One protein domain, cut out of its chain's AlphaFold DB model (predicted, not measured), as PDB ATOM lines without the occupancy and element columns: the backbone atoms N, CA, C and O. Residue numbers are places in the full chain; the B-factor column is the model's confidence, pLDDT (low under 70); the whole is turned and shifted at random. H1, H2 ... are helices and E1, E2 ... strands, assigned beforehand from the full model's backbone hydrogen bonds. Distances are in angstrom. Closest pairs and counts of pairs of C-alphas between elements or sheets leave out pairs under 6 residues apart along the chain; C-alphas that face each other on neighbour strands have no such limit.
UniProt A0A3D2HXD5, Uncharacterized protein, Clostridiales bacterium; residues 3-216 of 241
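What this domain is: This is residues 3 to 216 of the 241 residues of an uncharacterized protein of Clostridiales bacterium (UniProt A0A3D2HXD5). Two sheets form a sandwich with strands crossed at 43 degrees: the five-strand branched sheet E8 E9 E12 E13 E14 and the curled sheet E6 E7 E11 E10. A twisted sheet, E3 E4 E5, lengthens this body at one end, and a small hairpin, E1 and E2, reaches away from it, residues 12 to 17 standing free. The printed part has 214 residues and is mostly strand, running E1 to E7, H1, E8, H2, E9 to E14, H3; the neighbour strands are antiparallel. It is compact, with a radius of gyration of the C-alphas of 17.9 A and spans of 61 by 43 by 29 A.

Where its parts are: In the branched sheet, E8 is residues 111 to 122, 31.8 A, E9 137 to 143, E12 175 to 186, 35.0 A, E13 192 to 196 and E14 200 to 203. The facing sheet has E6, 74 to 81, E7, 87 to 95, 25.7 A, E11, 157 to 165, 25.4 A, and E10, 152 to 154. E3 is 27 to 33, E4 46 to 57, 31.7 A, and E5 60 to 65; E1 is 11 to 13 and E2 16 to 18. H1 is 96 to 103, H2 123 to 126 and H3 204 to 210. E1 begins at C-alpha 11 (13.215, 61.439, -31.196), and H3 ends at C-alpha 210 (11.302, 24.789, -26.754).

How they stand to each other: E12 has E8 on one side, N 179 and O 119 at 2.9 A, and E13 and E14 on the other, N 184 and O 193 at 2.9 A, N 178 and O 200 at 2.9 A. E9 pairs with E8, N 139 and O 118 at 2.9 A. Across the sandwich, the closest C-alphas of E8 and E11 are those of Thr 118 and Asn 162, 6.1 A. E7 is antiparallel to E6, N 89 and O 79 at 2.8 A, and to E11, N 160 and O 92 at 2.8 A; E10 and E11 form a hairpin, N 157 and O 154 at 2.8 A. H3 is on this sheet, over E6, height 7.8 A. H1 is on it too, height 7.0 A, and stands up from it. H2 is on the branched sheet, over none of its strands. E3 E4 E5 form a meander, each strand the antiparallel neighbour of the one before, with N 30 and O 50 at 2.9 A and N 55 and O 62 at 2.8 A. The closest C-alphas of E4 and E6, Pro 46 and Tyr 75, are 6.3 A apart. E1 and E2, N 11 and O 18 at 2.8 A, are apart from E4 and E5. In H1 and H3 every O i to N i+4 pair is within hydrogen-bond range; H2 is too short for one.

The domain as a whole: The C-alphas of Glu 58 and Lys 216, the two farthest apart, are 63.2 A from each other. The printed part has no cut, and the link E3 to E4 is long. The mean pLDDT of the printed part is 90.5; residues 40 to 41 are under 70.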
ATOM      1  N   ILE A   3      10.800  54.579 -18.642       86.38
ATOM      2  CA  ILE A   3      10.822  55.312 -17.365       86.38
ATOM      3  C   ILE A   3       9.606  54.842 -16.573       86.38
ATOM      4  O   ILE A   3       8.509  54.789 -17.122       86.38
ATOM      5  N   ASP A   4       9.827  54.366 -15.346       81.12
ATOM      6  CA  ASP A   4       8.810  53.699 -14.511       81.12
ATOM      7  C   ASP A   4       8.042  52.575 -15.232       81.12
ATOM      8  O   ASP A   4       6.889  52.255 -14.951       81.12
ATOM      9  N   GLY A   5       8.716  51.928 -16.184       81.12
ATOM     10  CA  GLY A   5       8.150  50.856 -16.988       81.12
ATOM     11  C   GLY A   5       7.340  51.313 -18.195       81.12
ATOM     12  O   GLY A   5       7.038  50.448 -19.008       81.12
ATOM     13  N   GLN A   6       7.057  52.602 -18.376       85.81
ATOM     14  CA  GLN A   6       6.389  53.134 -19.566       85.81
ATOM     15  C   GLN A   6       7.393  53.358 -20.702       85.81
ATOM     16  O   GLN A   6       8.498  53.842 -20.454       85.81
ATOM     17  N   GLU A   7       7.040  52.991 -21.938       86.12
ATOM     18  CA  GLU A   7       7.890  53.247 -23.106       86.12
ATOM     19  C   GLU A   7       7.861  54.717 -23.527       86.12
ATOM     20  O   GLU A   7       6.798  55.323 -23.656       86.12
ATOM     21  N   TYR A   8       9.055  55.261 -23.772       84.75
ATOM     22  CA  TYR A   8       9.249  56.589 -24.345       84.75
ATOM     23  C   TYR A   8      10.055  56.472 -25.643       84.75
ATOM     24  O   TYR A   8      11.123  55.830 -25.643       84.75
ATOM     25  N   PRO A   9       9.552  57.048 -26.752       81.56
ATOM     26  CA  PRO A   9      10.249  57.035 -28.026       81.56
ATOM     27  C   PRO A   9      11.497  57.915 -27.961       81.56
ATOM     28  O   PRO A   9      11.549  58.915 -27.245       81.56
ATOM     29  N   ILE A  10      12.515  57.517 -28.720       81.50
ATOM     30  CA  ILE A  10      13.671  58.367 -28.989       81.50
ATOM     31  C   ILE A  10      13.332  59.184 -30.227       81.50
ATOM     32  O   ILE A  10      13.028  58.615 -31.272       81.50
ATOM     33  N   GLU A  11      13.390  60.499 -30.099       82.31
ATOM     34  CA  GLU A  11      13.215  61.439 -31.196       82.31
ATOM     35  C   GLU A  11      14.585  61.879 -31.724       82.31
ATOM     36  O   GLU A  11      15.556  62.000 -30.968       82.31
ATOM     37  N   GLU A  12      14.677  62.112 -33.032       83.19
ATOM     38  CA  GLU A  12      15.906  62.542 -33.703       83.19
ATOM     39  C   GLU A  12      15.702  63.940 -34.296       83.19
ATOM     40  O   GLU A  12      14.768  64.170 -35.063       83.19
ATOM     41  N   MET A  13      16.573  64.889 -33.946       79.06
ATOM     42  CA  MET A  13      16.591  66.234 -34.528       79.06
ATOM     43  C   MET A  13      18.020  66.577 -34.958       79.06
ATOM     44  O   MET A  13      18.863  66.964 -34.145       79.06
ATOM     45  N   GLY A  14      18.291  66.411 -36.255       82.88
ATOM     46  CA  GLY A  14      19.653  66.447 -36.797       82.88
ATOM     47  C   GLY A  14      20.494  65.299 -36.231       82.88
ATOM     48  O   GLY A  14      20.011  64.177 -36.125       82.88
ATOM     49  N   ASP A  15      21.718  65.590 -35.792       81.81
ATOM     50  CA  ASP A  15      22.635  64.591 -35.211       81.81
ATOM     51  C   ASP A  15      22.374  64.304 -33.717       81.81
ATOM     52  O   ASP A  15      23.178  63.661 -33.036       81.81
ATOM     53  N   ARG A  16      21.276  64.831 -33.159       74.75
ATOM     54  CA  ARG A  16      20.933  64.709 -31.738       74.75
ATOM     55  C   ARG A  16      19.722  63.811 -31.548       74.75
ATOM     56  O   ARG A  16      18.689  64.005 -32.180       74.75
ATOM     57  N   ARG A  17      19.842  62.884 -30.599       76.25
ATOM     58  CA  ARG A  17      18.744  62.047 -30.110       76.25
ATOM     59  C   ARG A  17      18.274  62.566 -28.757       76.25
ATOM     60  O   ARG A  17      19.108  62.804 -27.883       76.25
ATOM     61  N   TYR A  18      16.973  62.744 -28.584       78.50
ATOM     62  CA  TYR A  18      16.365  63.233 -27.348       78.50
ATOM     63  C   TYR A  18      15.113  62.426 -27.010       78.50
ATOM     64  O   TYR A  18      14.541  61.753 -27.861       78.50
ATOM     65  N   VAL A  19      14.717  62.455 -25.741       80.00
ATOM     66  CA  VAL A  19      13.514  61.784 -25.239       80.00
ATOM     67  C   VAL A  19      12.765  62.787 -24.382       80.00
ATOM     68  O   VAL A  19      13.358  63.407 -23.496       80.00
ATOM     69  N   ASN A  20      11.469  62.934 -24.634       81.50
ATOM     70  CA  ASN A  20      10.593  63.725 -23.784       81.50
ATOM     71  C   ASN A  20      10.354  62.968 -22.473       81.50
ATOM     72  O   ASN A  20       9.609  61.989 -22.429       81.50
ATOM     73  N   LEU A  21      11.055  63.391 -21.419       81.50
ATOM     74  CA  LEU A  21      10.948  62.776 -20.101       81.50
ATOM     75  C   LEU A  21       9.621  63.176 -19.434       81.50
ATOM     76  O   LEU A  21       9.211  64.333 -19.545       81.50
ATOM     77  N   PRO A  22       8.970  62.264 -18.694       81.19
ATOM     78  CA  PRO A  22       7.862  62.622 -17.817       81.19
ATOM     79  C   PRO A  22       8.301  63.598 -16.711       81.19
ATOM     80  O   PRO A  22       9.472  63.649 -16.314       81.19
ATOM     81  N   GLU A  23       7.338  64.355 -16.172       76.69
ATOM     82  CA  GLU A  23       7.576  65.285 -15.053       76.69
ATOM     83  C   GLU A  23       8.128  64.569 -13.810       76.69
ATOM     84  O   GLU A  23       8.923  65.139 -13.065       76.69
ATOM     85  N   THR A  24       7.755  63.301 -13.624       74.44
ATOM     86  CA  THR A  24       8.160  62.428 -12.515       74.44
ATOM     87  C   THR A  24       8.937  61.211 -13.026       74.44
ATOM     88  O   THR A  24       8.967  60.964 -14.227       74.44
ATOM     89  N   GLY A  25       9.622  60.487 -12.140       73.44
ATOM     90  CA  GLY A  25      10.410  59.298 -12.484       73.44
ATOM     91  C   GLY A  25      11.906  59.594 -12.556       73.44
ATOM     92  O   GLY A  25      12.347  60.474 -13.299       73.44
ATOM     93  N   ASP A  26      12.689  58.864 -11.766       83.06
ATOM     94  CA  ASP A  26      14.105  59.182 -11.520       83.06
ATOM     95  C   ASP A  26      15.068  58.169 -12.128       83.06
ATOM     96  O   ASP A  26      16.285  58.378 -12.123       83.06
ATOM     97  N   LEU A  27      14.534  57.074 -12.675       90.44
ATOM     98  CA  LEU A  27      15.328  56.033 -13.302       90.44
ATOM     99  C   LEU A  27      14.833  55.729 -14.710       90.44
ATOM    100  O   LEU A  27      13.680  55.371 -14.949       90.44
ATOM    101  N   LEU A  28      15.771  55.829 -15.641       91.19
ATOM    102  CA  LEU A  28      15.627  55.426 -17.025       91.19
ATOM    103  C   LEU A  28      16.227  54.033 -17.201       91.19
ATOM    104  O   LEU A  28      17.320  53.762 -16.720       91.19
ATOM    105  N   THR A  29      15.546  53.164 -17.941       92.31
ATOM    106  CA  THR A  29      16.071  51.850 -18.327       92.31
ATOM    107  C   THR A  29      16.137  51.705 -19.844       92.31
ATOM    108  O   THR A  29      15.185  52.025 -20.564       92.31
ATOM    109  N   ILE A  30      17.258  51.189 -20.338       91.44
ATOM    110  CA  ILE A  30      17.480  50.840 -21.744       91.44
ATOM    111  C   ILE A  30      17.716  49.334 -21.826       91.44
ATOM    112  O   ILE A  30      18.402  48.768 -20.978       91.44
ATOM    113  N   TYR A  31      17.149  48.688 -22.846       90.62
ATOM    114  CA  TYR A  31      17.332  47.259 -23.089       90.62
ATOM    115  C   TYR A  31      17.888  47.017 -24.484       90.62
ATOM    116  O   TYR A  31      17.554  47.735 -25.430       90.62
ATOM    117  N   SER A  32      18.674  45.957 -24.609       92.31
ATOM    118  CA  SER A  32      19.068  45.378 -25.892       92.31
ATOM    119  C   SER A  32      18.324  44.069 -26.107       92.31
ATOM    120  O   SER A  32      18.004  43.365 -25.148       92.31
ATOM    121  N   PHE A  33      18.051  43.743 -27.367       92.19
ATOM    122  CA  PHE A  33      17.343  42.530 -27.758       92.19
ATOM    123  C   PHE A  33      18.156  41.741 -28.773       92.19
ATOM    124  O   PHE A  33      18.901  42.321 -29.563       92.19
ATOM    125  N   GLN A  34      17.960  40.424 -28.788       90.56
ATOM    126  CA  GLN A  34      18.624  39.513 -29.721       90.56
ATOM    127  C   GLN A  34      18.446  39.937 -31.188       90.56
ATOM    128  O   GLN A  34      19.396  39.861 -31.962       90.56
ATOM    129  N   ASN A  35      17.256  40.410 -31.562       86.88
ATOM    130  CA  ASN A  35      16.957  40.863 -32.924       86.88
ATOM    131  C   ASN A  35      17.055  42.394 -33.086       86.88
ATOM    132  O   ASN A  35      16.559  42.943 -34.066       86.88
ATOM    133  N   GLY A  36      17.654  43.104 -32.126       82.69
ATOM    134  CA  GLY A  36      17.820  44.562 -32.143       82.69
ATOM    135  C   GLY A  36      16.611  45.366 -31.647       82.69
ATOM    136  O   GLY A  36      16.804  46.398 -31.010       82.69
ATOM    137  N   THR A  37      15.381  44.891 -31.856       78.62
ATOM    138  CA  THR A  37      14.141  45.528 -31.362       78.62
ATOM    139  C   THR A  37      13.371  44.600 -30.419       78.62
ATOM    140  O   THR A  37      13.657  43.408 -30.357       78.62
ATOM    141  N   GLN A  38      12.406  45.130 -29.656       76.81
ATOM    142  CA  GLN A  38      11.516  44.318 -28.805       76.81
ATOM    143  C   GLN A  38      10.515  43.499 -29.638       76.81
ATOM    144  O   GLN A  38      10.132  42.394 -29.251       76.81
ATOM    145  N   GLU A  39      10.118  44.025 -30.797       72.12
ATOM    146  CA  GLU A  39       9.245  43.341 -31.747       72.12
ATOM    147  C   GLU A  39       9.950  42.120 -32.348       72.12
ATOM    148  O   GLU A  39      11.131  42.165 -32.686       72.12
ATOM    149  N   GLY A  40       9.246  40.996 -32.489       61.88
ATOM    150  CA  GLY A  40       9.803  39.854 -33.208       61.88
ATOM    151  C   GLY A  40       9.360  38.480 -32.730       61.88
ATOM    152  O   GLY A  40       8.530  38.319 -31.839       61.88
ATOM    153  N   SER A  41       9.936  37.484 -33.406       63.81
ATOM    154  CA  SER A  41       9.582  36.065 -33.358       63.81
ATOM    155  C   SER A  41       9.783  35.408 -31.985       63.81
ATOM    156  O   SER A  41      10.391  35.962 -31.067       63.81
ATOM    157  N   TYR A  42       9.373  34.140 -31.883       72.00
ATOM    158  CA  TYR A  42       9.628  33.266 -30.735       72.00
ATOM    159  C   TYR A  42      11.110  33.147 -30.316       72.00
ATOM    160  O   TYR A  42      11.402  32.602 -29.253       72.00
ATOM    161  N   THR A  43      12.063  33.631 -31.117       76.12
ATOM    162  CA  THR A  43      13.495  33.623 -30.787       76.12
ATOM    163  C   THR A  43      14.009  34.957 -30.260       76.12
ATOM    164  O   THR A  43      15.161  35.005 -29.844       76.12
ATOM    165  N   ASN A  44      13.200  36.020 -30.229       89.19
ATOM    166  CA  ASN A  44      13.646  37.322 -29.740       89.19
ATOM    167  C   ASN A  44      13.537  37.426 -28.214       89.19
ATOM    168  O   ASN A  44      12.522  37.025 -27.637       89.19
ATOM    169  N   TYR A  45      14.562  37.938 -27.544       91.69
ATOM    170  CA  TYR A  45      14.585  38.095 -26.087       91.69
ATOM    171  C   TYR A  45      15.547  39.214 -25.661       91.69
ATOM    172  O   TYR A  45      16.451  39.548 -26.431       91.69
ATOM    173  N   PRO A  46      15.374  39.785 -24.454       93.56
ATOM    174  CA  PRO A  46      16.294  40.775 -23.906       93.56
ATOM    175  C   PRO A  46      17.681  40.173 -23.661       93.56
ATOM    176  O   PRO A  46      17.798  39.129 -23.016       93.56
ATOM    177  N   THR A  47      18.719  40.845 -24.149       95.25
ATOM    178  CA  THR A  47      20.134  40.457 -24.024       95.25
ATOM    179  C   THR A  47      20.950  41.432 -23.181       95.25
ATOM    180  O   THR A  47      22.043  41.081 -22.748       95.25
ATOM    181  N   GLY A  48      20.428  42.637 -22.939       95.19
ATOM    182  CA  GLY A  48      21.102  43.673 -22.162       95.19
ATOM    183  C   GLY A  48      20.120  44.556 -21.399       95.19
ATOM    184  O   GLY A  48      18.983  44.747 -21.842       95.19
ATOM    185  N   MET A  49      20.565  45.107 -20.273       96.12
ATOM    186  CA  MET A  49      19.855  46.125 -19.497       96.12
ATOM    187  C   MET A  49      20.855  47.136 -18.935       96.12
ATOM    188  O   MET A  49      21.837  46.732 -18.321       96.12
ATOM    189  N   GLN A  50      20.558  48.422 -19.102       96.31
ATOM    190  CA  GLN A  50      21.291  49.548 -18.519       96.31
ATOM    191  C   GLN A  50      20.312  50.452 -17.778       96.31
ATOM    192  O   GLN A  50      19.187  50.663 -18.246       96.31
ATOM    193  N   VAL A  51      20.733  51.004 -16.641       95.81
ATOM    194  CA  VAL A  51      19.912  51.904 -15.822       95.81
ATOM    195  C   VAL A  51      20.630  53.232 -15.657       95.81
ATOM    196  O   VAL A  51      21.817  53.263 -15.363       95.81
ATOM    197  N   PHE A  52      19.902  54.333 -15.805       93.81
ATOM    198  CA  PHE A  52      20.424  55.683 -15.650       93.81
ATOM    199  C   PHE A  52      19.615  56.433 -14.599       93.81
ATOM    200  O   PHE A  52      18.385  56.401 -14.619       93.81
ATOM    201  N   ARG A  53      20.303  57.156 -13.719       91.94
ATOM    202  CA  ARG A  53      19.704  58.153 -12.834       91.94
ATOM    203  C   ARG A  53      19.441  59.431 -13.614       91.94
ATOM    204  O   ARG A  53      20.348  59.961 -14.254       91.94
ATOM    205  N   ILE A  54      18.218  59.937 -13.525       90.12
ATOM    206  CA  ILE A  54      17.820  61.222 -14.093       90.12
ATOM    207  C   ILE A  54      17.970  62.293 -13.011       90.12
ATOM    208  O   ILE A  54      17.340  62.220 -11.962       90.12
ATOM    209  N   THR A  55      18.776  63.318 -13.279       88.19
ATOM    210  CA  THR A  55      18.857  64.537 -12.462       88.19
ATOM    211  C   THR A  55      18.279  65.699 -13.258       88.19
ATOM    212  O   THR A  55      18.858  66.119 -14.262       88.19
ATOM    213  N   ARG A  56      17.117  66.208 -12.835       86.56
ATOM    214  CA  ARG A  56      16.450  67.352 -13.477       86.56
ATOM    215  C   ARG A  56      17.158  68.654 -13.098       86.56
ATOM    216  O   ARG A  56      17.528  68.849 -11.943       86.56
ATOM    217  N   GLN A  57      17.348  69.533 -14.075       86.00
ATOM    218  CA  GLN A  57      18.024  70.823 -13.928       86.00
ATOM    219  C   GLN A  57      17.310  71.891 -14.765       86.00
ATOM    220  O   GLN A  57      16.486  71.579 -15.625       86.00
ATOM    221  N   GLU A  58      17.608  73.166 -14.525       81.88
ATOM    222  CA  GLU A  58      17.040  74.244 -15.337       81.88
ATOM    223  C   GLU A  58      17.405  74.035 -16.820       81.88
ATOM    224  O   GLU A  58      18.573  73.861 -17.169       81.88
ATOM    225  N   GLY A  59      16.393  73.972 -17.691       79.94
ATOM    226  CA  GLY A  59      16.571  73.738 -19.127       79.94
ATOM    227  C   GLY A  59      16.733  72.275 -19.570       79.94
ATOM    228  O   GLY A  59      16.975  72.051 -20.755       79.94
ATOM    229  N   GLY A  60      16.593  71.273 -18.686       83.19
ATOM    230  CA  GLY A  60      16.563  69.861 -19.100       83.19
ATOM    231  C   GLY A  60      16.849  68.841 -17.993       83.19
ATOM    232  O   GLY A  60      16.548  69.050 -16.822       83.19
ATOM    233  N   ALA A  61      17.451  67.709 -18.358       85.94
ATOM    234  CA  ALA A  61      17.884  66.694 -17.401       85.94
ATOM    235  C   ALA A  61      19.222  66.073 -17.810       85.94
ATOM    236  O   ALA A  61      19.534  65.955 -18.996       85.94
ATOM    237  N   LYS A  62      20.005  65.658 -16.814       86.81
ATOM    238  CA  LYS A  62      21.215  64.854 -16.983       86.81
ATOM    239  C   LYS A  62      20.886  63.395 -16.676       86.81
ATOM    240  O   LYS A  62      20.272  63.118 -15.651       86.81
ATOM    241  N   ALA A  63      21.316  62.478 -17.539       88.19
ATOM    242  CA  ALA A  63      21.248  61.042 -17.291       88.19
ATOM    243  C   ALA A  63      22.652  60.511 -16.968       88.19
ATOM    244  O   ALA A  63      23.586  60.738 -17.735       88.19
ATOM    245  N   GLU A  64      22.801  59.821 -15.841       92.44
ATOM    246  CA  GLU A  64      24.059  59.200 -15.411       92.44
ATOM    247  C   GLU A  64      23.857  57.702 -15.219       92.44
ATOM    248  O   GLU A  64      22.946  57.287 -14.506       92.44
ATOM    249  N   GLU A  65      24.686  56.886 -15.863       95.31
ATOM    250  CA  GLU A  65      24.579  55.431 -15.778       95.31
ATOM    251  C   GLU A  65      24.876  54.930 -14.357       95.31
ATOM    252  O   GLU A  65      25.831  55.364 -13.711       95.31
ATOM    253  N   ILE A  66      24.053  53.996 -13.885       96.94
ATOM    254  CA  ILE A  66      24.271  53.212 -12.672       96.94
ATOM    255  C   ILE A  66      24.829  51.862 -13.119       96.94
ATOM    256  O   ILE A  66      24.082  50.899 -13.297       96.94
ATOM    257  N   THR A  67      26.142  51.795 -13.324       97.25
ATOM    258  CA  THR A  67      26.808  50.603 -13.879       97.25
ATOM    259  C   THR A  67      26.670  49.378 -12.977       97.25
ATOM    260  O   THR A  67      26.668  48.244 -13.445       97.25
ATOM    261  N   GLU A  68      26.456  49.560 -11.669       97.62
ATOM    262  CA  GLU A  68      26.166  48.446 -10.761       97.62
ATOM    263  C   GLU A  68      24.812  47.767 -11.030       97.62
ATOM    264  O   GLU A  68      24.548  46.696 -10.475       97.62
ATOM    265  N   PHE A  69      23.944  48.383 -11.840       97.56
ATOM    266  CA  PHE A  69      22.658  47.836 -12.281       97.56
ATOM    267  C   PHE A  69      22.688  47.288 -13.713       97.56
ATOM    268  O   PHE A  69      21.638  46.887 -14.229       97.56
ATOM    269  N   ASP A  70      23.863  47.196 -14.334       96.56
ATOM    270  CA  ASP A  70      24.011  46.505 -15.610       96.56
ATOM    271  C   ASP A  70      23.499  45.068 -15.493       96.56
ATOM    272  O   ASP A  70      23.879  44.307 -14.598       96.56
ATOM    273  N   ASN A  71      22.594  44.693 -16.398       96.94
ATOM    274  CA  ASN A  71      21.963  43.372 -16.432       96.94
ATOM    275  C   ASN A  71      21.292  42.948 -15.108       96.94
ATOM    276  O   ASN A  71      21.145  41.749 -14.842       96.94
ATOM    277  N   LEU A  72      20.818  43.919 -14.311       97.75
ATOM    278  CA  LEU A  72      20.151  43.690 -13.022       97.75
ATOM    279  C   LEU A  72      19.014  42.661 -13.111       97.75
ATOM    280  O   LEU A  72      18.843  41.860 -12.195       97.75
ATOM    281  N   LEU A  73      18.249  42.672 -14.210       97.25
ATOM    282  CA  LEU A  73      17.203  41.697 -14.516       97.25
ATOM    283  C   LEU A  73      17.502  40.992 -15.842       97.25
ATOM    284  O   LEU A  73      17.138  41.471 -16.914       97.25
ATOM    285  N   SER A  74      18.127  39.819 -15.765       96.38
ATOM    286  CA  SER A  74      18.550  39.049 -16.941       96.38
ATOM    287  C   SER A  74      17.550  37.948 -17.298       96.38
ATOM    288  O   SER A  74      17.232  37.099 -16.464       96.38
ATOM    289  N   TYR A  75      17.065  37.911 -18.541       94.75
ATOM    290  CA  TYR A  75      16.298  36.765 -19.042       94.75
ATOM    291  C   TYR A  75      17.222  35.563 -19.255       94.75
ATOM    292  O   TYR A  75      18.261  35.693 -19.891       94.75
ATOM    293  N   VAL A  76      16.834  34.385 -18.754       93.81
ATOM    294  CA  VAL A  76      17.637  33.155 -18.932       93.81
ATOM    295  C   VAL A  76      16.861  31.989 -19.540       93.81
ATOM    296  O   VAL A  76      17.434  30.931 -19.784       93.81
ATOM    297  N   GLY A  77      15.566  32.154 -19.804       93.06
ATOM    298  CA  GLY A  77      14.772  31.144 -20.499       93.06
ATOM    299  C   GLY A  77      13.345  31.018 -19.991       93.06
ATOM    300  O   GLY A  77      12.910  31.712 -19.071       93.06
ATOM    301  N   CYS A  78      12.623  30.072 -20.585       92.81
ATOM    302  CA  CYS A  78      11.320  29.633 -20.119       92.81
ATOM    303  C   CYS A  78      11.329  28.120 -19.885       92.81
ATOM    304  O   CYS A  78      11.974  27.371 -20.617       92.81
ATOM    305  N   SER A  79      10.593  27.654 -18.878       91.00
ATOM    306  CA  SER A  79      10.482  26.224 -18.569       91.00
ATOM    307  C   SER A  79       9.048  25.794 -18.296       91.00
ATOM    308  O   SER A  79       8.175  26.600 -17.963       91.00
ATOM    309  N   ILE A  80       8.816  24.486 -18.402       88.25
ATOM    310  CA  ILE A  80       7.560  23.854 -18.006       88.25
ATOM    311  C   ILE A  80       7.675  23.345 -16.570       88.25
ATOM    312  O   ILE A  80       8.535  22.528 -16.241       88.25
ATOM    313  N   ARG A  81       6.757  23.779 -15.706       86.75
ATOM    314  CA  ARG A  81       6.575  23.197 -14.378       86.75
ATOM    315  C   ARG A  81       5.771  21.909 -14.498       86.75
ATOM    316  O   ARG A  81       4.573  21.937 -14.762       86.75
ATOM    317  N   ILE A  82       6.430  20.795 -14.219       81.06
ATOM    318  CA  ILE A  82       5.836  19.450 -14.225       81.06
ATOM    319  C   ILE A  82       5.393  18.970 -12.833       81.06
ATOM    320  O   ILE A  82       4.485  18.151 -12.730       81.06
ATOM    321  N   THR A  83       6.003  19.486 -11.760       73.62
ATOM    322  CA  THR A  83       5.729  19.093 -10.369       73.62
ATOM    323  C   THR A  83       4.851  20.121  -9.647       73.62
ATOM    324  O   THR A  83       5.113  21.327  -9.674       73.62
ATOM    325  N   GLY A  84       3.805  19.652  -8.962       75.44
ATOM    326  CA  GLY A  84       2.770  20.505  -8.366       75.44
ATOM    327  C   GLY A  84       1.757  20.997  -9.405       75.44
ATOM    328  O   GLY A  84       1.472  20.298 -10.375       75.44
ATOM    329  N   LYS A  85       1.201  22.204  -9.218       81.12
ATOM    330  CA  LYS A  85       0.331  22.821 -10.233       81.12
ATOM    331  C   LYS A  85       1.138  23.046 -11.508       81.12
ATOM    332  O   LYS A  85       2.080  23.839 -11.497       81.12
ATOM    333  N   LYS A  86       0.784  22.318 -12.566       79.88
ATOM    334  CA  LYS A  86       1.481  22.394 -13.847       79.88
ATOM    335  C   LYS A  86       1.303  23.776 -14.470       79.88
ATOM    336  O   LYS A  86       0.266  24.415 -14.275       79.88
ATOM    337  N   GLY A  87       2.336  24.253 -15.150       85.06
ATOM    338  CA  GLY A  87       2.407  25.645 -15.571       85.06
ATOM    339  C   GLY A  87       3.613  25.965 -16.440       85.06
ATOM    340  O   GLY A  87       4.496  25.125 -16.602       85.06
ATOM    341  N   ILE A  88       3.677  27.199 -16.930       87.50
ATOM    342  CA  ILE A  88       4.871  27.758 -17.576       87.50
ATOM    343  C   ILE A  88       5.587  28.715 -16.623       87.50
ATOM    344  O   ILE A  88       4.968  29.301 -15.731       87.50
ATOM    345  N   ARG A  89       6.900  28.848 -16.787       90.19
ATOM    346  CA  ARG A  89       7.758  29.733 -15.996       90.19
ATOM    347  C   ARG A  89       8.613  30.574 -16.919       90.19
ATOM    348  O   ARG A  89       9.309  30.001 -17.751       90.19
ATOM    349  N   MET A  90       8.635  31.880 -16.690       93.38
ATOM    350  CA  MET A  90       9.773  32.704 -17.081       93.38
ATOM    351  C   MET A  90      10.862  32.538 -16.021       93.38
ATOM    352  O   MET A  90      10.564  32.505 -14.823       93.38
ATOM    353  N   ILE A  91      12.106  32.403 -16.465       95.31
ATOM    354  CA  ILE A  91      13.276  32.354 -15.602       95.31
ATOM    355  C   ILE A  91      14.025  33.673 -15.768       95.31
ATOM    356  O   ILE A  91      14.394  34.069 -16.880       95.31
ATOM    357  N   THR A  92      14.247  34.345 -14.646       96.44
ATOM    358  CA  THR A  92      15.015  35.587 -14.570       96.44
ATOM    359  C   THR A  92      16.154  35.403 -13.584       96.44
ATOM    360  O   THR A  92      16.018  34.682 -12.595       96.44
ATOM    361  N   ALA A  93      17.285  36.031 -13.865       96.94
ATOM    362  CA  ALA A  93      18.491  35.944 -13.072       96.94
ATOM    363  C   ALA A  93      18.936  37.325 -12.582       96.94
ATOM    364  O   ALA A  93      18.796  38.317 -13.295       96.94
ATOM    365  N   ILE A  94      19.491  37.348 -11.372       97.38
ATOM    366  CA  ILE A  94      20.168  38.500 -10.768       97.38
ATOM    367  C   ILE A  94      21.530  38.013 -10.279       97.38
ATOM    368  O   ILE A  94      21.605  36.940  -9.671       97.38
ATOM    369  N   ASP A  95      22.592  38.785 -10.506       97.62
ATOM    370  CA  ASP A  95      23.914  38.467  -9.960       97.62
ATOM    371  C   ASP A  95      23.852  38.305  -8.430       97.62
ATOM    372  O   ASP A  95      23.201  39.072  -7.709       97.62
ATOM    373  N   GLN A  96      24.500  37.260  -7.909       96.50
ATOM    374  CA  GLN A  96      24.420  36.922  -6.490       96.50
ATOM    375  C   GLN A  96      25.037  38.012  -5.606       96.50
ATOM    376  O   GLN A  96      24.539  38.252  -4.502       96.50
ATOM    377  N   THR A  97      26.106  38.660  -6.059       97.44
ATOM    378  CA  THR A  97      26.784  39.737  -5.329       97.44
ATOM    379  C   THR A  97      25.943  41.005  -5.348       97.44
ATOM    380  O   THR A  97      25.744  41.608  -4.293       97.44
ATOM    381  N   VAL A  98      25.367  41.358  -6.498       98.00
ATOM    382  CA  VAL A  98      24.409  42.466  -6.654       98.00
ATOM    383  C   VAL A  98      23.217  42.268  -5.723       98.00
ATOM    384  O   VAL A  98      22.940  43.120  -4.876       98.00
ATOM    385  N   LYS A  99      22.565  41.100  -5.785       96.56
ATOM    386  CA  LYS A  99      21.442  40.764  -4.901       96.56
ATOM    387  C   LYS A  99      21.843  40.849  -3.431       96.56
ATOM    388  O   LYS A  99      21.109  41.431  -2.635       96.56
ATOM    389  N   LYS A 100      23.004  40.294  -3.059       96.50
ATOM    390  CA  LYS A 100      23.522  40.351  -1.684       96.50
ATOM    391  C   LYS A 100      23.716  41.796  -1.222       96.50
ATOM    392  O   LYS A 100      23.361  42.112  -0.091       96.50
ATOM    393  N   SER A 101      24.252  42.671  -2.065       98.12
ATOM    394  CA  SER A 101      24.428  44.092  -1.745       98.12
ATOM    395  C   SER A 101      23.088  44.800  -1.563       98.12
ATOM    396  O   SER A 101      22.901  45.488  -0.563       98.12
ATOM    397  N   LEU A 102      22.122  44.553  -2.449       98.00
ATOM    398  CA  LEU A 102      20.794  45.166  -2.383       98.00
ATOM    399  C   LEU A 102      19.980  44.752  -1.146       98.00
ATOM    400  O   LEU A 102      19.190  45.549  -0.647       98.00
ATOM    401  N   ILE A 103      20.147  43.537  -0.612       96.12
ATOM    402  CA  ILE A 103      19.455  43.129   0.629       96.12
ATOM    403  C   ILE A 103      20.132  43.657   1.905       96.12
ATOM    404  O   ILE A 103      19.527  43.636   2.978       96.12
ATOM    405  N   ASN A 104      21.383  44.120   1.817       95.19
ATOM    406  CA  ASN A 104      22.106  44.679   2.955       95.19
ATOM    407  C   ASN A 104      21.677  46.123   3.233       95.19
ATOM    408  O   ASN A 104      21.317  46.867   2.330       95.19
ATOM    409  N   LYS A 105      21.826  46.569   4.489       92.69
ATOM    410  CA  LYS A 105      21.510  47.956   4.891       92.69
ATOM    411  C   LYS A 105      22.307  49.022   4.128       92.69
ATOM    412  O   LYS A 105      21.802  50.119   3.948       92.69
ATOM    413  N   LYS A 106      23.541  48.706   3.707       96.19
ATOM    414  CA  LYS A 106      24.375  49.605   2.892       96.19
ATOM    415  C   LYS A 106      23.807  49.791   1.475       96.19
ATOM    416  O   LYS A 106      24.072  50.813   0.856       96.19
ATOM    417  N   GLY A 107      23.041  48.814   0.987       97.31
ATOM    418  CA  GLY A 107      22.498  48.804  -0.361       97.31
ATOM    419  C   GLY A 107      23.555  48.718  -1.460       97.31
ATOM    420  O   GLY A 107      24.726  48.410  -1.220       97.31
ATOM    421  N   LEU A 108      23.104  49.008  -2.676       98.12
ATOM    422  CA  LEU A 108      23.908  49.143  -3.888       98.12
ATOM    423  C   LEU A 108      23.422  50.378  -4.650       98.12
ATOM    424  O   LEU A 108      22.214  50.565  -4.780       98.12
ATOM    425  N   ALA A 109      24.344  51.232  -5.098       96.50
ATOM    426  CA  ALA A 109      24.036  52.475  -5.817       96.50
ATOM    427  C   ALA A 109      23.006  53.409  -5.134       96.50
ATOM    428  O   ALA A 109      22.335  54.195  -5.801       96.50
ATOM    429  N   GLY A 110      22.885  53.339  -3.801       96.50
ATOM    430  CA  GLY A 110      21.914  54.118  -3.021       96.50
ATOM    431  C   GLY A 110      20.565  53.430  -2.786       96.50
ATOM    432  O   GLY A 110      19.686  54.038  -2.186       96.50
ATOM    433  N   TYR A 111      20.404  52.166  -3.188       97.75
ATOM    434  CA  TYR A 111      19.132  51.446  -3.105       97.75
ATOM    435  C   TYR A 111      19.210  50.143  -2.305       97.75
ATOM    436  O   TYR A 111      20.243  49.471  -2.261       97.75
ATOM    437  N   THR A 112      18.076  49.739  -1.729       98.31
ATOM    438  CA  THR A 112      17.869  48.404  -1.143       98.31
ATOM    439  C   THR A 112      16.710  47.666  -1.810       98.31
ATOM    440  O   THR A 112      15.785  48.284  -2.321       98.31
ATOM    441  N   LEU A 113      16.741  46.334  -1.807       97.88
ATOM    442  CA  LEU A 113      15.717  45.496  -2.431       97.88
ATOM    443  C   LEU A 113      14.484  45.325  -1.532       97.88
ATOM    444  O   LEU A 113      14.584  44.815  -0.412       97.88
ATOM    445  N   GLU A 114      13.309  45.648  -2.073       98.00
ATOM    446  CA  GLU A 114      12.009  45.425  -1.429       98.00
ATOM    447  C   GLU A 114      11.281  44.200  -2.003       98.00
ATOM    448  O   GLU A 114      10.749  43.375  -1.254       98.00
ATOM    449  N   GLU A 115      11.276  44.034  -3.325       97.19
ATOM    450  CA  GLU A 115      10.535  42.970  -4.014       97.19
ATOM    451  C   GLU A 115      11.138  42.720  -5.400       97.19
ATOM    452  O   GLU A 115      11.615  43.655  -6.033       97.19
ATOM    453  N   TYR A 116      11.084  41.495  -5.916       96.38
ATOM    454  CA  TYR A 116      11.221  41.259  -7.357       96.38
ATOM    455  C   TYR A 116      10.294  40.137  -7.799       96.38
ATOM    456  O   TYR A 116       9.904  39.269  -7.005       96.38
ATOM    457  N   GLY A 117       9.966  40.124  -9.083       95.94
ATOM    458  CA  GLY A 117       9.065  39.135  -9.644       95.94
ATOM    459  C   GLY A 117       8.895  39.261 -11.145       95.94
ATOM    460  O   GLY A 117       9.779  39.747 -11.854       95.94
ATOM    461  N   THR A 118       7.737  38.808 -11.608       95.50
ATOM    462  CA  THR A 118       7.316  38.875 -13.006       95.50
ATOM    463  C   THR A 118       5.886  39.389 -13.070       95.50
ATOM    464  O   THR A 118       5.032  38.984 -12.277       95.50
ATOM    465  N   VAL A 119       5.622  40.261 -14.032       95.44
ATOM    466  CA  VAL A 119       4.280  40.662 -14.444       95.44
ATOM    467  C   VAL A 119       3.953  40.029 -15.790       95.44
ATOM    468  O   VAL A 119       4.841  39.857 -16.628       95.44
ATOM    469  N   VAL A 120       2.699  39.618 -15.973       94.56
ATOM    470  CA  VAL A 120       2.238  38.958 -17.199       94.56
ATOM    471  C   VAL A 120       0.911  39.529 -17.685       94.56
ATOM    472  O   VAL A 120       0.067  39.909 -16.869       94.56
ATOM    473  N   GLN A 121       0.710  39.537 -18.999       94.62
ATOM    474  CA  GLN A 121      -0.561  39.869 -19.646       94.62
ATOM    475  C   GLN A 121      -0.663  39.135 -20.988       94.62
ATOM    476  O   GLN A 121       0.347  38.917 -21.659       94.62
ATOM    477  N   TRP A 122      -1.869  38.726 -21.380       94.38
ATOM    478  CA  TRP A 122      -2.093  38.188 -22.726       94.38
ATOM    479  C   TRP A 122      -1.914  39.299 -23.757       94.38
ATOM    480  O   TRP A 122      -2.429  40.392 -23.553       94.38
ATOM    481  N   ALA A 123      -1.204  39.029 -24.853       93.12
ATOM    482  CA  ALA A 123      -0.862  40.046 -25.848       93.12
ATOM    483  C   ALA A 123      -2.106  40.777 -26.381       93.12
ATOM    484  O   ALA A 123      -2.129  42.002 -26.393       93.12
ATOM    485  N   ASP A 124      -3.176  40.042 -26.696       93.62
ATOM    486  CA  ASP A 124      -4.430  40.626 -27.191       93.62
ATOM    487  C   ASP A 124      -5.118  41.523 -26.152       93.62
ATOM    488  O   ASP A 124      -5.763  42.505 -26.504       93.62
ATOM    489  N   SER A 125      -4.983  41.196 -24.863       95.06
ATOM    490  CA  SER A 125      -5.523  42.012 -23.767       95.06
ATOM    491  C   SER A 125      -4.644  43.217 -23.440       95.06
ATOM    492  O   SER A 125      -5.157  44.208 -22.935       95.06
ATOM    493  N   LEU A 126      -3.335  43.125 -23.693       93.69
ATOM    494  CA  LEU A 126      -2.401  44.235 -23.529       93.69
ATOM    495  C   LEU A 126      -2.544  45.259 -24.664       93.69
ATOM    496  O   LEU A 126      -2.391  46.454 -24.439       93.69
ATOM    497  N   GLY A 127      -2.835  44.800 -25.885       91.62
ATOM    498  CA  GLY A 127      -2.931  45.669 -27.053       91.62
ATOM    499  C   GLY A 127      -1.620  46.420 -27.303       91.62
ATOM    500  O   GLY A 127      -0.556  45.809 -27.393       91.62
ATOM    501  N   SER A 128      -1.708  47.745 -27.422       88.50
ATOM    502  CA  SER A 128      -0.559  48.643 -27.596       88.50
ATOM    503  C   SER A 128       0.052  49.137 -26.280       88.50
ATOM    504  O   SER A 128       1.003  49.917 -26.315       88.50
ATOM    505  N   ASP A 129      -0.497  48.743 -25.129       90.19
ATOM    506  CA  ASP A 129      -0.035  49.247 -23.839       90.19
ATOM    507  C   ASP A 129       1.316  48.643 -23.450       90.19
ATOM    508  O   ASP A 129       1.672  47.512 -23.795       90.19
ATOM    509  N   THR A 130       2.086  49.386 -22.659       89.88
ATOM    510  CA  THR A 130       3.327  48.859 -22.098       89.88
ATOM    511  C   THR A 130       3.025  47.970 -20.891       89.88
ATOM    512  O   THR A 130       2.339  48.379 -19.952       89.88
ATOM    513  N   LEU A 131       3.570  46.748 -20.872       93.62
ATOM    514  CA  LEU A 131       3.369  45.831 -19.749       93.62
ATOM    515  C   LEU A 131       4.106  46.318 -18.496       93.62
ATOM    516  O   LEU A 131       5.335  46.324 -18.460       93.62
ATOM    517  N   ASN A 132       3.372  46.645 -17.441       94.62
ATOM    518  CA  ASN A 132       3.883  47.035 -16.129       94.62
ATOM    519  C   ASN A 132       2.938  46.501 -15.029       94.62
ATOM    520  O   ASN A 132       2.008  45.747 -15.322       94.62
ATOM    521  N   LEU A 133       3.195  46.823 -13.757       94.38
ATOM    522  CA  LEU A 133       2.375  46.332 -12.638       94.38
ATOM    523  C   LEU A 133       0.923  46.842 -12.636       94.38
ATOM    524  O   LEU A 133       0.100  46.216 -11.969       94.38
ATOM    525  N   ASP A 134       0.616  47.905 -13.376       93.06
ATOM    526  CA  ASP A 134      -0.730  48.479 -13.480       93.06
ATOM    527  C   ASP A 134      -1.518  47.889 -14.663       93.06
ATOM    528  O   ASP A 134      -2.735  47.731 -14.580       93.06
ATOM    529  N   SER A 135      -0.834  47.492 -15.743       93.88
ATOM    530  CA  SER A 135      -1.447  46.905 -16.951       93.88
ATOM    531  C   SER A 135      -1.462  45.369 -16.973       93.88
ATOM    532  O   SER A 135      -2.070  44.747 -17.853       93.88
ATOM    533  N   GLY A 136      -0.815  44.718 -16.002       93.38
ATOM    534  CA  GLY A 136      -0.675  43.265 -15.960       93.38
ATOM    535  C   GLY A 136      -0.825  42.647 -14.575       93.38
ATOM    536  O   GLY A 136      -0.937  43.305 -13.544       93.38
ATOM    537  N   LYS A 137      -0.799  41.313 -14.536       92.75
ATOM    538  CA  LYS A 137      -0.882  40.553 -13.288       92.75
ATOM    539  C   LYS A 137       0.509  40.260 -12.737       92.75
ATOM    540  O   LYS A 137       1.218  39.393 -13.248       92.75
ATOM    541  N   GLY A 138       0.884  40.965 -11.673       91.38
ATOM    542  CA  GLY A 138       2.148  40.766 -10.963       91.38
ATOM    543  C   GLY A 138       2.161  39.536 -10.049       91.38
ATOM    544  O   GLY A 138       1.170  39.189  -9.402       91.38
ATOM    545  N   SER A 139       3.319  38.890  -9.948       90.94
ATOM    546  CA  SER A 139       3.627  37.890  -8.928       90.94
ATOM    547  C   SER A 139       5.068  38.078  -8.464       90.94
ATOM    548  O   SER A 139       5.970  38.175  -9.291       90.94
ATOM    549  N   TYR A 140       5.290  38.113  -7.149       93.69
ATOM    550  CA  TYR A 140       6.631  38.237  -6.581       93.69
ATOM    551  C   TYR A 140       7.284  36.860  -6.411       93.69
ATOM    552  O   TYR A 140       6.620  35.885  -6.053       93.69
ATOM    553  N   ALA A 141       8.587  36.777  -6.659       92.88
ATOM    554  CA  ALA A 141       9.419  35.631  -6.291       92.88
ATOM    555  C   ALA A 141      10.185  35.897  -4.986       92.88
ATOM    556  O   ALA A 141      10.365  34.986  -4.183       92.88
ATOM    557  N   TYR A 142      10.547  37.157  -4.734       95.25
ATOM    558  CA  TYR A 142      11.100  37.630  -3.469       95.25
ATOM    559  C   TYR A 142      10.296  38.812  -2.954       95.25
ATOM    560  O   TYR A 142       9.905  39.688  -3.725       95.25
ATOM    561  N   LYS A 143      10.120  38.865  -1.634       96.12
ATOM    562  CA  LYS A 143       9.635  40.043  -0.920       96.12
ATOM    563  C   LYS A 143      10.358  40.154   0.413       96.12
ATOM    564  O   LYS A 143      10.453  39.164   1.139       96.12
ATOM    565  N   LYS A 144      10.837  41.349   0.747       95.12
ATOM    566  CA  LYS A 144      11.556  41.621   1.994       95.12
ATOM    567  C   LYS A 144      10.764  41.135   3.209       95.12
ATOM    568  O   LYS A 144       9.553  41.327   3.303       95.12
ATOM    569  N   GLY A 145      11.459  40.455   4.118       92.44
ATOM    570  CA  GLY A 145      10.858  39.836   5.305       92.44
ATOM    571  C   GLY A 145      10.106  38.525   5.047       92.44
ATOM    572  O   GLY A 145       9.580  37.944   5.993       92.44
ATOM    573  N   LYS A 146      10.056  38.026   3.804       92.69
ATOM    574  CA  LYS A 146       9.518  36.700   3.467       92.69
ATOM    575  C   LYS A 146      10.630  35.745   3.039       92.69
ATOM    576  O   LYS A 146      11.738  36.163   2.716       92.69
ATOM    577  N   ALA A 147      10.311  34.451   3.038       86.31
ATOM    578  CA  ALA A 147      11.196  33.433   2.490       86.31
ATOM    579  C   ALA A 147      11.500  33.723   1.012       86.31
ATOM    580  O   ALA A 147      10.612  34.127   0.258       86.31
ATOM    581  N   ASP A 148      12.749  33.483   0.625       84.12
ATOM    582  CA  ASP A 148      13.282  33.714  -0.715       84.12
ATOM    583  C   ASP A 148      13.554  32.367  -1.403       84.12
ATOM    584  O   ASP A 148      14.655  31.815  -1.281       84.12
ATOM    585  N   PRO A 149      12.543  31.761  -2.049       77.75
ATOM    586  CA  PRO A 149      12.721  30.504  -2.754       77.75
ATOM    587  C   PRO A 149      13.563  30.731  -4.017       77.75
ATOM    588  O   PRO A 149      13.064  31.150  -5.060       77.75
ATOM    589  N   VAL A 150      14.854  30.416  -3.925       85.00
ATOM    590  CA  VAL A 150      15.765  30.391  -5.075       85.00
ATOM    591  C   VAL A 150      15.416  29.202  -5.971       85.00
ATOM    592  O   VAL A 150      15.333  28.072  -5.494       85.00
ATOM    593  N   PHE A 151      15.228  29.449  -7.271       87.19
ATOM    594  CA  PHE A 151      14.960  28.383  -8.239       87.19
ATOM    595  C   PHE A 151      16.234  27.599  -8.562       87.19
ATOM    596  O   PHE A 151      16.236  26.371  -8.502       87.19
ATOM    597  N   ALA A 152      17.316  28.312  -8.871       92.25
ATOM    598  CA  ALA A 152      18.631  27.737  -9.112       92.25
ATOM    599  C   ALA A 152      19.732  28.768  -8.835       92.25
ATOM    600  O   ALA A 152      19.488  29.976  -8.811       92.25
ATOM    601  N   LYS A 153      20.956  28.276  -8.648       94.25
ATOM    602  CA  LYS A 153      22.174  29.085  -8.685       94.25
ATOM    603  C   LYS A 153      23.074  28.525  -9.773       94.25
ATOM    604  O   LYS A 153      23.408  27.345  -9.714       94.25
ATOM    605  N   VAL A 154      23.418  29.349 -10.755       94.25
ATOM    606  CA  VAL A 154      24.194  28.943 -11.934       94.25
ATOM    607  C   VAL A 154      25.171  30.068 -12.242       94.25
ATOM    608  O   VAL A 154      24.739  31.210 -12.346       94.25
ATOM    609  N   ASP A 155      26.465  29.762 -12.311       93.75
ATOM    610  CA  ASP A 155      27.524  30.697 -12.725       93.75
ATOM    611  C   ASP A 155      27.495  32.066 -12.019       93.75
ATOM    612  O   ASP A 155      27.594  33.117 -12.637       93.75
ATOM    613  N   GLY A 156      27.314  32.065 -10.693       94.38
ATOM    614  CA  GLY A 156      27.255  33.300  -9.898       94.38
ATOM    615  C   GLY A 156      25.908  34.032  -9.945       94.38
ATOM    616  O   GLY A 156      25.710  34.982  -9.193       94.38
ATOM    617  N   MET A 157      24.945  33.546 -10.727       96.44
ATOM    618  CA  MET A 157      23.605  34.113 -10.834       96.44
ATOM    619  C   MET A 157      22.608  33.393  -9.928       96.44
ATOM    620  O   MET A 157      22.589  32.163  -9.826       96.44
ATOM    621  N   VAL A 158      21.719  34.160  -9.303       96.06
ATOM    622  CA  VAL A 158      20.539  33.649  -8.601       96.06
ATOM    623  C   VAL A 158      19.352  33.709  -9.549       96.06
ATOM    624  O   VAL A 158      18.889  34.790  -9.906       96.06
ATOM    625  N   GLN A 159      18.842  32.542  -9.932       96.12
ATOM    626  CA  GLN A 159      17.671  32.425 -10.791       96.12
ATOM    627  C   GLN A 159      16.395  32.331  -9.956       96.12
ATOM    628  O   GLN A 159      16.334  31.618  -8.947       96.12
ATOM    629  N   TYR A 160      15.353  33.014 -10.411       94.00
ATOM    630  CA  TYR A 160      14.012  32.955  -9.855       94.00
ATOM    631  C   TYR A 160      12.977  32.753 -10.959       94.00
ATOM    632  O   TYR A 160      13.229  33.000 -12.139       94.00
ATOM    633  N   THR A 161      11.799  32.273 -10.564       90.81
ATOM    634  CA  THR A 161      10.695  32.025 -11.493       90.81
ATOM    635  C   THR A 161       9.367  32.408 -10.870       90.81
ATOM    636  O   THR A 161       9.114  32.055  -9.717       90.81
ATOM    637  N   ASN A 162       8.473  32.976 -11.671       87.00
ATOM    638  CA  ASN A 162       7.043  33.017 -11.383       87.00
ATOM    639  C   ASN A 162       6.318  32.037 -12.309       87.00
ATOM    640  O   ASN A 162       6.733  31.813 -13.445       87.00
ATOM    641  N   VAL A 163       5.272  31.386 -11.794       81.88
ATOM    642  CA  VAL A 163       4.571  30.313 -12.513       81.88
ATOM    643  C   VAL A 163       3.196  30.796 -12.952       81.88
ATOM    644  O   VAL A 163       2.370  31.125 -12.099       81.88
ATOM    645  N   LEU A 164       2.913  30.741 -14.253       84.06
ATOM    646  CA  LEU A 164       1.540  30.772 -14.751       84.06
ATOM    647  C   LEU A 164       0.976  29.348 -14.719       84.06
ATOM    648  O   LEU A 164       1.554  28.439 -15.310       84.06
ATOM    649  N   VAL A 165      -0.142  29.145 -14.023       85.12
ATOM    650  CA  VAL A 165      -0.803  27.838 -13.856       85.12
ATOM    651  C   VAL A 165      -2.278  27.926 -14.230       85.12
ATOM    652  O   VAL A 165      -2.860  29.005 -14.171       85.12
ATOM    653  N   GLY A 166      -2.898  26.779 -14.518       83.50
ATOM    654  CA  GLY A 166      -4.352  26.689 -14.701       83.50
ATOM    655  C   GLY A 166      -4.855  27.264 -16.025       83.50
ATOM    656  O   GLY A 166      -5.944  27.823 -16.058       83.50
ATOM    657  N   PHE A 167      -4.057  27.148 -17.086       87.31
ATOM    658  CA  PHE A 167      -4.455  27.545 -18.431       87.31
ATOM    659  C   PHE A 167      -5.291  26.459 -19.131       87.31
ATOM    660  O   PHE A 167      -5.141  25.270 -18.840       87.31
ATOM    661  N   SER A 168      -6.153  26.871 -20.060       90.56
ATOM    662  CA  SER A 168      -6.953  25.993 -20.927       90.56
ATOM    663  C   SER A 168      -6.263  25.700 -22.262       90.56
ATOM    664  O   SER A 168      -5.328  26.397 -22.646       90.56
ATOM    665  N   ASP A 169      -6.793  24.743 -23.027       91.38
ATOM    666  CA  ASP A 169      -6.292  24.428 -24.373       91.38
ATOM    667  C   ASP A 169      -6.373  25.640 -25.328       91.38
ATOM    668  O   ASP A 169      -5.434  25.907 -26.071       91.38
ATOM    669  N   ALA A 170      -7.417  26.468 -25.213       92.12
ATOM    670  CA  ALA A 170      -7.550  27.714 -25.982       92.12
ATOM    671  C   ALA A 170      -6.442  28.755 -25.698       92.12
ATOM    672  O   ALA A 170      -6.291  29.717 -26.440       92.12
ATOM    673  N   GLN A 171      -5.669  28.579 -24.622       92.69
ATOM    674  CA  GLN A 171      -4.573  29.472 -24.231       92.69
ATOM    675  C   GLN A 171      -3.198  28.934 -24.653       92.69
ATOM    676  O   GLN A 171      -2.178  29.545 -24.337       92.69
ATOM    677  N   LEU A 172      -3.144  27.793 -25.349       92.69
ATOM    678  CA  LEU A 172      -1.876  27.209 -25.786       92.69
ATOM    679  C   LEU A 172      -1.208  28.033 -26.885       92.69
ATOM    680  O   LEU A 172       0.015  28.165 -26.885       92.69
ATOM    681  N   GLU A 173      -1.999  28.602 -27.790       92.25
ATOM    682  CA  GLU A 173      -1.502  29.355 -28.942       92.25
ATOM    683  C   GLU A 173      -1.367  30.865 -28.736       92.25
ATOM    684  O   GLU A 173      -0.370  31.410 -29.220       92.25
ATOM    685  N   PRO A 174      -2.290  31.548 -28.025       92.31
ATOM    686  CA  PRO A 174      -2.159  32.972 -27.762       92.31
ATOM    687  C   PRO A 174      -0.837  33.326 -27.081       92.31
ATOM    688  O   PRO A 174      -0.305  32.591 -26.241       92.31
ATOM    689  N   ASN A 175      -0.309  34.490 -27.442       92.00
ATOM    690  CA  ASN A 175       0.933  34.994 -26.882       92.00
ATOM    691  C   ASN A 175       0.709  35.581 -25.489       92.00
ATOM    692  O   ASN A 175      -0.195  36.386 -25.269       92.00
ATOM    693  N   LEU A 176       1.594  35.227 -24.563       92.56
ATOM    694  CA  LEU A 176       1.707  35.851 -23.257       92.56
ATOM    695  C   LEU A 176       2.932  36.764 -23.253       92.56
ATOM    696  O   LEU A 176       4.045  36.320 -23.547       92.56
ATOM    697  N   VAL A 177       2.732  38.025 -22.891       93.75
ATOM    698  CA  VAL A 177       3.813  38.975 -22.630       93.75
ATOM    699  C   VAL A 177       4.204  38.838 -21.163       93.75
ATOM    700  O   VAL A 177       3.354  38.871 -20.272       93.75
ATOM    701  N   MET A 178       5.491  38.636 -20.907       94.25
ATOM    702  CA  MET A 178       6.063  38.458 -19.576       94.25
ATOM    703  C   MET A 178       7.182  39.472 -19.378       94.25
ATOM    704  O   MET A 178       8.021  39.651 -20.261       94.25
ATOM    705  N   ARG A 179       7.222  40.123 -18.217       94.69
ATOM    706  CA  ARG A 179       8.228  41.143 -17.919       94.69
ATOM    707  C   ARG A 179       8.712  41.014 -16.481       94.69
ATOM    708  O   ARG A 179       7.881  40.975 -15.569       94.69
ATOM    709  N   PRO A 180      10.025  40.920 -16.229       96.25
ATOM    710  CA  PRO A 180      10.520  40.911 -14.866       96.25
ATOM    711  C   PRO A 180      10.456  42.326 -14.284       96.25
ATOM    712  O   PRO A 180      10.553  43.309 -15.018       96.25
ATOM    713  N   TYR A 181      10.298  42.429 -12.970       96.75
ATOM    714  CA  TYR A 181      10.320  43.704 -12.257       96.75
ATOM    715  C   TYR A 181      11.088  43.582 -10.944       96.75
ATOM    716  O   TYR A 181      11.169  42.499 -10.354       96.75
ATOM    717  N   ILE A 182      11.606  44.709 -10.464       97.31
ATOM    718  CA  ILE A 182      12.278  44.851  -9.176       97.31
ATOM    719  C   ILE A 182      11.864  46.173  -8.530       97.31
ATOM    720  O   ILE A 182      11.907  47.229  -9.154       97.31
ATOM    721  N   LYS A 183      11.435  46.103  -7.272       97.31
ATOM    722  CA  LYS A 183      11.128  47.257  -6.430       97.31
ATOM    723  C   LYS A 183      12.314  47.532  -5.532       97.31
ATOM    724  O   LYS A 183      12.722  46.668  -4.746       97.31
ATOM    725  N   LEU A 184      12.843  48.738  -5.650       97.12
ATOM    726  CA  LEU A 184      13.997  49.207  -4.908       97.12
ATOM    727  C   LEU A 184      13.587  50.386  -4.036       97.12
ATOM    728  O   LEU A 184      12.883  51.276  -4.493       97.12
ATOM    729  N   LYS A 185      14.032  50.393  -2.784       97.19
ATOM    730  CA  LYS A 185      13.873  51.526  -1.880       97.19
ATOM    731  C   LYS A 185      15.120  52.392  -1.925       97.19
ATOM    732  O   LYS A 185      16.205  51.892  -1.615       97.19
ATOM    733  N   ASP A 186      14.953  53.659  -2.271       95.44
ATOM    734  CA  ASP A 186      15.986  54.682  -2.163       95.44
ATOM    735  C   ASP A 186      16.337  54.903  -0.684       95.44
ATOM    736  O   ASP A 186      15.460  55.044   0.175       95.44
ATOM    737  N   ILE A 187      17.625  54.861  -0.354       96.06
ATOM    738  CA  ILE A 187      18.101  54.996   1.028       96.06
ATOM    739  C   ILE A 187      18.027  56.450   1.505       96.06
ATOM    740  O   ILE A 187      17.800  56.676   2.694       96.06
ATOM    741  N   ALA A 188      18.234  57.417   0.612       93.31
ATOM    742  CA  ALA A 188      18.259  58.834   0.942       93.31
ATOM    743  C   ALA A 188      16.843  59.394   1.122       93.31
ATOM    744  O   ALA A 188      16.593  60.089   2.105       93.31
ATOM    745  N   THR A 189      15.918  59.069   0.213       93.31
ATOM    746  CA  THR A 189      14.537  59.591   0.260       93.31
ATOM    747  C   THR A 189      13.577  58.658   0.994       93.31
ATOM    748  O   THR A 189      12.577  59.097   1.557       93.31
ATOM    749  N   GLY A 190      13.877  57.357   1.029       94.38
ATOM    750  CA  GLY A 190      12.973  56.335   1.551       94.38
ATOM    751  C   GLY A 190      11.859  55.932   0.580       94.38
ATOM    752  O   GLY A 190      11.049  55.068   0.930       94.38
ATOM    753  N   GLU A 191      11.815  56.516  -0.615       93.50
ATOM    754  CA  GLU A 191      10.820  56.209  -1.641       93.50
ATOM    755  C   GLU A 191      11.103  54.863  -2.307       93.50
ATOM    756  O   GLU A 191      12.218  54.344  -2.269       93.50
ATOM    757  N   THR A 192      10.071  54.254  -2.889       94.25
ATOM    758  CA  THR A 192      10.204  52.986  -3.612       94.25
ATOM    759  C   THR A 192      10.003  53.223  -5.097       94.25
ATOM    760  O   THR A 192       8.940  53.676  -5.509       94.25
ATOM    761  N   VAL A 193      11.000  52.846  -5.886       92.62
ATOM    762  CA  VAL A 193      10.985  52.879  -7.349       92.62
ATOM    763  C   VAL A 193      10.797  51.468  -7.896       92.62
ATOM    764  O   VAL A 193      11.225  50.489  -7.272       92.62
ATOM    765  N   THR A 194      10.162  51.343  -9.061       95.00
ATOM    766  CA  THR A 194      10.016  50.053  -9.750       95.00
ATOM    767  C   THR A 194      10.770  50.092 -11.065       95.00
ATOM    768  O   THR A 194      10.412  50.831 -11.976       95.00
ATOM    769  N   LEU A 195      11.794  49.252 -11.178       95.44
ATOM    770  CA  LEU A 195      12.464  48.981 -12.440       95.44
ATOM    771  C   LEU A 195      11.861  47.733 -13.068       95.44
ATOM    772  O   LEU A 195      11.440  46.796 -12.382       95.44
ATOM    773  N   TYR A 196      11.870  47.708 -14.389       95.00
ATOM    774  CA  TYR A 196      11.430  46.565 -15.163       95.00
ATOM    775  C   TYR A 196      12.602  46.045 -15.995       95.00
ATOM    776  O   TYR A 196      13.579  46.752 -16.208       95.00
ATOM    777  N   GLY A 197      12.541  44.786 -16.419       94.38
ATOM    778  CA  GLY A 197      13.415  44.281 -17.478       94.38
ATOM    779  C   GLY A 197      12.746  44.394 -18.845       94.38
ATOM    780  O   GLY A 197      11.620  44.892 -18.966       94.38
ATOM    781  N   GLY A 198      13.414  43.882 -19.876       92.19
ATOM    782  CA  GLY A 198      12.814  43.759 -21.203       92.19
ATOM    783  C   GLY A 198      11.676  42.730 -21.227       92.19
ATOM    784  O   GLY A 198      11.679  41.753 -20.468       92.19
ATOM    785  N   CYS A 199      10.695  42.951 -22.099       92.62
ATOM    786  CA  CYS A 199       9.583  42.026 -22.294       92.62
ATOM    787  C   CYS A 199      10.017  40.763 -23.048       92.62
ATOM    788  O   CYS A 199      10.864  40.792 -23.940       92.62
ATOM    789  N   VAL A 200       9.379  39.643 -22.719       92.50
ATOM    790  CA  VAL A 200       9.481  38.374 -23.436       92.50
ATOM    791  C   VAL A 200       8.075  37.926 -23.800       92.50
ATOM    792  O   VAL A 200       7.257  37.658 -22.923       92.50
ATOM    793  N   THR A 201       7.807  37.810 -25.096       91.88
ATOM    794  CA  THR A 201       6.503  37.377 -25.610       91.88
ATOM    795  C   THR A 201       6.596  35.948 -26.099       91.88
ATOM    796  O   THR A 201       7.376  35.679 -27.012       91.88
ATOM    797  N   ARG A 202       5.842  35.023 -25.494       90.94
ATOM    798  CA  ARG A 202       5.809  33.599 -25.870       90.94
ATOM    799  C   ARG A 202       4.421  33.010 -25.649       90.94
ATOM    800  O   ARG A 202       3.773  33.315 -24.654       90.94
ATOM    801  N   SER A 203       4.003  32.103 -26.524       91.94
ATOM    802  CA  SER A 203       2.852  31.241 -26.261       91.94
ATOM    803  C   SER A 203       3.244  30.044 -25.399       91.94
ATOM    804  O   SER A 203       4.402  29.612 -25.379       91.94
ATOM    805  N   ILE A 204       2.272  29.479 -24.682       92.69
ATOM    806  CA  ILE A 204       2.482  28.273 -23.866       92.69
ATOM    807  C   ILE A 204       2.953  27.113 -24.745       92.69
ATOM    808  O   ILE A 204       3.862  26.370 -24.366       92.69
ATOM    809  N   GLY A 205       2.363  26.991 -25.932       93.44
ATOM    810  CA  GLY A 205       2.714  26.001 -26.931       93.44
ATOM    811  C   GLY A 205       4.167  26.114 -27.374       93.44
ATOM    812  O   GLY A 205       4.879  25.108 -27.393       93.44
ATOM    813  N   TYR A 206       4.659  27.335 -27.601       93.19
ATOM    814  CA  TYR A 206       6.070  27.530 -27.914       93.19
ATOM    815  C   TYR A 206       6.988  27.189 -26.734       93.19
ATOM    816  O   TYR A 206       8.027  26.564 -26.933       93.19
ATOM    817  N   VAL A 207       6.628  27.543 -25.494       93.38
ATOM    818  CA  VAL A 207       7.436  27.155 -24.322       93.38
ATOM    819  C   VAL A 207       7.514  25.628 -24.207       93.38
ATOM    820  O   VAL A 207       8.587  25.087 -23.928       93.38
ATOM    821  N   ALA A 208       6.413  24.914 -24.465       93.69
ATOM    822  CA  ALA A 208       6.413  23.454 -24.521       93.69
ATOM    823  C   ALA A 208       7.309  22.937 -25.657       93.69
ATOM    824  O   ALA A 208       8.163  22.085 -25.413       93.69
ATOM    825  N   TRP A 209       7.186  23.506 -26.860       93.44
ATOM    826  CA  TRP A 209       8.028  23.181 -28.012       93.44
ATOM    827  C   TRP A 209       9.519  23.372 -27.719       93.44
ATOM    828  O   TRP A 209      10.318  22.469 -27.965       93.44
ATOM    829  N   GLN A 210       9.915  24.499 -27.128       91.69
ATOM    830  CA  GLN A 210      11.302  24.789 -26.754       91.69
ATOM    831  C   GLN A 210      11.872  23.743 -25.780       91.69
ATOM    832  O   GLN A 210      13.054  23.414 -25.843       91.69
ATOM    833  N   ASN A 211      11.024  23.184 -24.913       91.81
ATOM    834  CA  ASN A 211      11.394  22.208 -23.886       91.81
ATOM    835  C   ASN A 211      11.120  20.740 -24.302       91.81
ATOM    836  O   ASN A 211      11.228  19.833 -23.472       91.81
ATOM    837  N   ARG A 212      10.766  20.471 -25.570       92.44
ATOM    838  CA  ARG A 212      10.326  19.139 -26.049       92.44
ATOM    839  C   ARG A 212      11.360  18.024 -25.864       92.44
ATOM    840  O   ARG A 212      10.988  16.879 -25.620       92.44
ATOM    841  N   ASN A 213      12.644  18.382 -25.904       92.00
ATOM    842  CA  ASN A 213      13.771  17.453 -25.776       92.00
ATOM    843  C   ASN A 213      14.371  17.409 -24.358       92.00
ATOM    844  O   ASN A 213      15.326  16.679 -24.117       92.00
ATOM    845  N   THR A 214      13.831  18.179 -23.407       91.00
ATOM    846  CA  THR A 214      14.361  18.259 -22.033       91.00
ATOM    847  C   THR A 214      14.061  17.001 -21.215       91.00
ATOM    848  O   THR A 214      14.776  16.685 -20.265       91.00
ATOM    849  N   TYR A 215      12.992  16.276 -21.552       90.38
ATOM    850  CA  TYR A 215      12.502  15.144 -20.770       90.38
ATOM    851  C   TYR A 215      12.670  13.834 -21.530       90.38
ATOM    852  O   TYR A 215      12.309  13.740 -22.699       90.38
ATOM    853  N   LYS A 216      13.153  12.796 -20.839       93.31
ATOM    854  CA  LYS A 216      13.291  11.452 -21.410       93.31
ATOM    855  C   LYS A 216      11.939  10.926 -21.904       93.31
ATOM    856  O   LYS A 216      10.941  11.006 -21.178       93.31
TER     857      LYS A 216